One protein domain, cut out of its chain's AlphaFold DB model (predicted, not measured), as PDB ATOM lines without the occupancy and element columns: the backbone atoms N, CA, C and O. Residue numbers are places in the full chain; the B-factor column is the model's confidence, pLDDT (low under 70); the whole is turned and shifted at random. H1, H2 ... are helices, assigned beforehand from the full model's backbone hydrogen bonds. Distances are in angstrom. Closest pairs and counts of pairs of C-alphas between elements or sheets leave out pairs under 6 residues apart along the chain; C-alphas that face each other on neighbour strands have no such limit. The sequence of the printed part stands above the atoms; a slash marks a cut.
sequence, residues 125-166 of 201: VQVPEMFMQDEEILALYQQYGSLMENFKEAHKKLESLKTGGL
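AT A GLANCE: This is residues 125 to 166 of the 201 residues of the protein "IFT81_CH domain-containing protein" of Fasciola hepatica (UniProt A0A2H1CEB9). This is a rod made by one long helix, H2, with a small hook at its first end formed by residues 125 to 128 and the short helix H1; the far part, residues 145 to 166, stands free. The printed part has 42 residues with two named helices, H1 then H2, and no named strand: all helix. It is extended, with a radius of gyration of the C-alphas of 15.9 A and spans of 52 by 15 by 6 A.

HOW THE PARTS SIT: H1, residues 129 to 133, and H2, residues 135 to 164, are close but not clearly touching; look at their closest C-alphas, Met 132 and Leu 138, 5.3 A apart. In H2 every O i to N i+4 pair is within hydrogen-bond range; in H1 0 of 1 is, and 1 of 2 O i to N i+3 pairs.

IN THESE COORDINATES: Find C-alpha 129 at (-17.083, 4.565, -21.901), where H1 begins. H2 runs 43.5 A from C-alpha 135 at (-13.111, 8.385, -32.694) to C-alpha 164 at (22.406, 15.739, -8.752).

THE WHOLE: The C-alphas farthest apart, Met 130 and Leu 166, are 52.1 A apart. The printed part has no cut, and the link from H1 to H2 is tight. Mean pLDDT of the printed part is 90.2; look for values under 70 at residues 164 to 166.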
ATOM      1  N   VAL A 125      -8.707  12.531 -15.925       87.69
ATOM      2  CA  VAL A 125     -10.133  12.800 -16.113       87.69
ATOM      3  C   VAL A 125     -10.834  11.475 -16.409       87.69
ATOM      4  O   VAL A 125     -10.433  10.746 -17.314       87.69
ATOM      5  N   GLN A 126     -11.855  11.148 -15.620       87.62
ATOM      6  CA  GLN A 126     -12.688   9.971 -15.851       87.62
ATOM      7  C   GLN A 126     -13.690  10.304 -16.954       87.62
ATOM      8  O   GLN A 126     -14.605  11.096 -16.740       87.62
ATOM      9  N   VAL A 127     -13.495   9.720 -18.133       89.19
ATOM     10  CA  VAL A 127     -14.402   9.871 -19.273       89.19
ATOM     11  C   VAL A 127     -15.233   8.588 -19.382       89.19
ATOM     12  O   VAL A 127     -14.644   7.512 -19.507       89.19
ATOM     13  N   PRO A 128     -16.574   8.662 -19.296       93.25
ATOM     14  CA  PRO A 128     -17.434   7.489 -19.424       93.25
ATOM     15  C   PRO A 128     -17.243   6.755 -20.757       93.25
ATOM     16  O   PRO A 128     -17.089   7.387 -21.801       93.25
ATOM     17  N   GLU A 129     -17.339   5.424 -20.730       88.69
ATOM     18  CA  GLU A 129     -17.083   4.565 -21.901       88.69
ATOM     19  C   GLU A 129     -17.981   4.882 -23.103       88.69
ATOM     20  O   GLU A 129     -17.541   4.758 -24.242       88.69
ATOM     21  N   MET A 130     -19.207   5.366 -22.869       92.31
ATOM     22  CA  MET A 130     -20.121   5.776 -23.943       92.31
ATOM     23  C   MET A 130     -19.543   6.879 -24.843       92.31
ATOM     24  O   MET A 130     -19.818   6.889 -26.035       92.31
ATOM     25  N   PHE A 131     -18.715   7.775 -24.297       90.75
ATOM     26  CA  PHE A 131     -18.069   8.837 -25.071       90.75
ATOM     27  C   PHE A 131     -16.785   8.362 -25.759       90.75
ATOM     28  O   PHE A 131     -16.323   9.007 -26.688       90.75
ATOM     29  N   MET A 132     -16.217   7.229 -25.341       90.44
ATOM     30  CA  MET A 132     -15.004   6.667 -25.949       90.44
ATOM     31  C   MET A 132     -15.268   5.931 -27.268       90.44
ATOM     32  O   MET A 132     -14.323   5.484 -27.911       90.44
ATOM     33  N   GLN A 133     -16.538   5.776 -27.654       90.62
ATOM     34  CA  GLN A 133     -16.927   5.232 -28.959       90.62
ATOM     35  C   GLN A 133     -16.720   6.245 -30.091       90.62
ATOM     36  O   GLN A 133     -16.595   5.850 -31.245       90.62
ATOM     37  N   ASP A 134     -16.689   7.536 -29.756       95.00
ATOM     38  CA  ASP A 134     -16.376   8.604 -30.694       95.00
ATOM     39  C   ASP A 134     -14.865   8.610 -30.983       95.00
ATOM     40  O   ASP A 134     -14.036   8.708 -30.069       95.00
ATOM     41  N   GLU A 135     -14.506   8.479 -32.261       94.06
ATOM     42  CA  GLU A 135     -13.111   8.385 -32.694       94.06
ATOM     43  C   GLU A 135     -12.307   9.659 -32.386       94.06
ATOM     44  O   GLU A 135     -11.123   9.563 -32.049       94.06
ATOM     45  N   GLU A 136     -12.927  10.843 -32.433       95.06
ATOM     46  CA  GLU A 136     -12.252  12.107 -32.126       95.06
ATOM     47  C   GLU A 136     -11.949  12.213 -30.629       95.06
ATOM     48  O   GLU A 136     -10.832  12.572 -30.235       95.06
ATOM     49  N   ILE A 137     -12.914  11.838 -29.781       94.38
ATOM     50  CA  ILE A 137     -12.736  11.816 -28.321       94.38
ATOM     51  C   ILE A 137     -11.650  10.810 -27.936       94.38
ATOM     52  O   ILE A 137     -10.771  11.126 -27.126       94.38
ATOM     53  N   LEU A 138     -11.671   9.616 -28.532       93.88
ATOM     54  CA  LEU A 138     -10.668   8.586 -28.283       93.88
ATOM     55  C   LEU A 138      -9.264   9.063 -28.681       93.88
ATOM     56  O   LEU A 138      -8.321   8.920 -27.895       93.88
ATOM     57  N   ALA A 139      -9.120   9.666 -29.864       95.31
ATOM     58  CA  ALA A 139      -7.850  10.209 -30.337       95.31
ATOM     59  C   ALA A 139      -7.320  11.313 -29.406       95.31
ATOM     60  O   ALA A 139      -6.147  11.292 -29.017       95.31
ATOM     61  N   LEU A 140      -8.183  12.240 -28.975       95.75
ATOM     62  CA  LEU A 140      -7.812  13.299 -28.035       95.75
ATOM     63  C   LEU A 140      -7.393  12.731 -26.673       95.75
ATOM     64  O   LEU A 140      -6.400  13.173 -26.089       95.75
ATOM     65  N   TYR A 141      -8.104  11.722 -26.169       94.44
ATOM     66  CA  TYR A 141      -7.778  11.081 -24.896       94.44
ATOM     67  C   TYR A 141      -6.428  10.343 -24.944       94.44
ATOM     68  O   TYR A 141      -5.664  10.374 -23.973       94.44
ATOM     69  N   GLN A 142      -6.082   9.736 -26.083       94.19
ATOM     70  CA  GLN A 142      -4.755   9.154 -26.310       94.19
ATOM     71  C   GLN A 142      -3.654  10.223 -26.337       94.19
ATOM     72  O   GLN A 142      -2.624  10.054 -25.678       94.19
ATOM     73  N   GLN A 143      -3.866  11.344 -27.035       95.88
ATOM     74  CA  GLN A 143      -2.922  12.472 -27.043       95.88
ATOM     75  C   GLN A 143      -2.710  13.049 -25.639       95.88
ATOM     76  O   GLN A 143      -1.569  13.275 -25.226       95.88
ATOM     77  N   TYR A 144      -3.791  13.227 -24.879       95.12
ATOM     78  CA  TYR A 144      -3.749  13.620 -23.470       95.12
ATOM     79  C   TYR A 144      -2.890  12.654 -22.640       95.12
ATOM     80  O   TYR A 144      -1.999  13.093 -21.911       95.12
ATOM     81  N   GLY A 145      -3.087  11.342 -22.801       94.44
ATOM     82  CA  GLY A 145      -2.273  10.320 -22.140       94.44
ATOM     83  C   GLY A 145      -0.781  10.429 -22.472       94.44
ATOM     84  O   GLY A 145       0.052  10.397 -21.566       94.44
ATOM     85  N   SER A 146      -0.438  10.633 -23.745       95.81
ATOM     86  CA  SER A 146       0.950  10.831 -24.187       95.81
ATOM     87  C   SER A 146       1.579  12.091 -23.584       95.81
ATOM     88  O   SER A 146       2.716  12.056 -23.113       95.81
ATOM     89  N   LEU A 147       0.836  13.201 -23.520       96.19
ATOM     90  CA  LEU A 147       1.292  14.433 -22.865       96.19
ATOM     91  C   LEU A 147       1.541  14.231 -21.364       96.19
ATOM     92  O   LEU A 147       2.520  14.758 -20.831       96.19
ATOM     93  N   MET A 148       0.705  13.441 -20.684       95.94
ATOM     94  CA  MET A 148       0.927  13.092 -19.278       95.94
ATOM     95  C   MET A 148       2.227  12.300 -19.074       95.94
ATOM     96  O   MET A 148       2.953  12.573 -18.116       95.94
ATOM     97  N   GLU A 149       2.541  11.332 -19.940       95.81
ATOM     98  CA  GLU A 149       3.805  10.583 -19.854       95.81
ATOM     99  C   GLU A 149       5.015  11.487 -20.128       95.81
ATOM    100  O   GLU A 149       5.966  11.493 -19.342       95.81
ATOM    101  N   ASN A 150       4.934  12.351 -21.143       96.06
ATOM    102  CA  ASN A 150       5.969  13.352 -21.421       96.06
ATOM    103  C   ASN A 150       6.221  14.261 -20.208       96.06
ATOM    104  O   ASN A 150       7.373  14.531 -19.851       96.06
ATOM    105  N   PHE A 151       5.156  14.701 -19.528       96.56
ATOM    106  CA  PHE A 151       5.268  15.471 -18.289       96.56
ATOM    107  C   PHE A 151       5.990  14.684 -17.187       96.56
ATOM    108  O   PHE A 151       6.883  15.233 -16.537       96.56
ATOM    109  N   LYS A 152       5.656  13.401 -16.978       94.88
ATOM    110  CA  LYS A 152       6.329  12.558 -15.972       94.88
ATOM    111  C   LYS A 152       7.824  12.445 -16.245       94.88
ATOM    112  O   LYS A 152       8.620  12.589 -15.315       94.88
ATOM    113  N   GLU A 153       8.213  12.205 -17.495       95.88
ATOM    114  CA  GLU A 153       9.622  12.109 -17.875       95.88
ATOM    115  C   GLU A 153      10.365  13.428 -17.674       95.88
ATOM    116  O   GLU A 153      11.430  13.448 -17.050       95.88
ATOM    117  N   ALA A 154       9.801  14.537 -18.159       95.00
ATOM    118  CA  ALA A 154      10.388  15.865 -18.007       95.00
ATOM    119  C   ALA A 154      10.550  16.237 -16.526       95.00
ATOM    120  O   ALA A 154      11.618  16.685 -16.102       95.00
ATOM    121  N   HIS A 155       9.526  15.975 -15.713       93.88
ATOM    122  CA  HIS A 155       9.570  16.209 -14.275       93.88
ATOM    123  C   HIS A 155      10.611  15.318 -13.579       93.88
ATOM    124  O   HIS A 155      11.342  15.788 -12.708       93.88
ATOM    125  N   LYS A 156      10.729  14.038 -13.957       92.62
ATOM    126  CA  LYS A 156      11.756  13.131 -13.412       92.62
ATOM    127  C   LYS A 156      13.169  13.618 -13.741       92.62
ATOM    128  O   LYS A 156      14.024  13.612 -12.856       92.62
ATOM    129  N   LYS A 157      13.401  14.088 -14.974       92.06
ATOM    130  CA  LYS A 157      14.674  14.704 -15.392       92.06
ATOM    131  C   LYS A 157      14.983  15.945 -14.549       92.06
ATOM    132  O   LYS A 157      16.063  16.021 -13.970       92.06
ATOM    133  N   LEU A 158      14.024  16.863 -14.396       89.81
ATOM    134  CA  LEU A 158      14.183  18.063 -13.566       89.81
ATOM    135  C   LEU A 158      14.556  17.727 -12.116       89.81
ATOM    136  O   LEU A 158      15.477  18.322 -11.564       89.81
ATOM    137  N   GLU A 159      13.859  16.771 -11.500       88.75
ATOM    138  CA  GLU A 159      14.145  16.377 -10.119       88.75
ATOM    139  C   GLU A 159      15.531  15.744  -9.984       88.75
ATOM    140  O   GLU A 159      16.249  16.082  -9.049       88.75
ATOM    141  N   SER A 160      15.949  14.913 -10.948       87.50
ATOM    142  CA  SER A 160      17.304  14.347 -10.950       87.50
ATOM    143  C   SER A 160      18.393  15.418 -11.050       87.50
ATOM    144  O   SER A 160      19.404  15.326 -10.358       87.50
ATOM    145  N   LEU A 161      18.162  16.474 -11.841       85.56
ATOM    146  CA  LEU A 161      19.080  17.609 -11.962       85.56
ATOM    147  C   LEU A 161      19.135  18.442 -10.677       85.56
ATOM    148  O   LEU A 161      20.216  18.865 -10.279       85.56
ATOM    149  N   LYS A 162      17.999  18.643  -9.994       82.88
ATOM    150  CA  LYS A 162      17.962  19.345  -8.700       82.88
ATOM    151  C   LYS A 162      18.705  18.594  -7.598       82.88
ATOM    152  O   LYS A 162      19.317  19.233  -6.755       82.88
ATOM    153  N   THR A 163      18.628  17.264  -7.582       78.75
ATOM    154  CA  THR A 163      19.318  16.440  -6.575       78.75
ATOM    155  C   THR A 163      20.773  16.142  -6.935       78.75
ATOM    156  O   THR A 163      21.550  15.792  -6.056       78.75
ATOM    157  N   GLY A 164      21.128  16.219  -8.219       68.56
ATOM    158  CA  GLY A 164      22.406  15.739  -8.752       68.56
ATOM    159  C   GLY A 164      23.515  16.785  -8.891       68.56
ATOM    160  O   GLY A 164      24.621  16.415  -9.270       68.56
ATOM    161  N   GLY A 165      23.258  18.067  -8.625       59.44
ATOM    162  CA  GLY A 165      24.268  19.118  -8.754       59.44
ATOM    163  C   GLY A 165      24.677  19.693  -7.405       59.44
ATOM    164  O   GLY A 165      23.801  20.116  -6.651       59.44
ATOM    165  N   LEU A 166      25.993  19.805  -7.153       59.19
ATOM    166  CA  LEU A 166      26.500  20.873  -6.285       59.19
ATOM    167  C   LEU A 166      25.771  22.146  -6.695       59.19
ATOM    168  O   LEU A 166      25.745  22.498  -7.882       59.19
TER     169      LEU A 166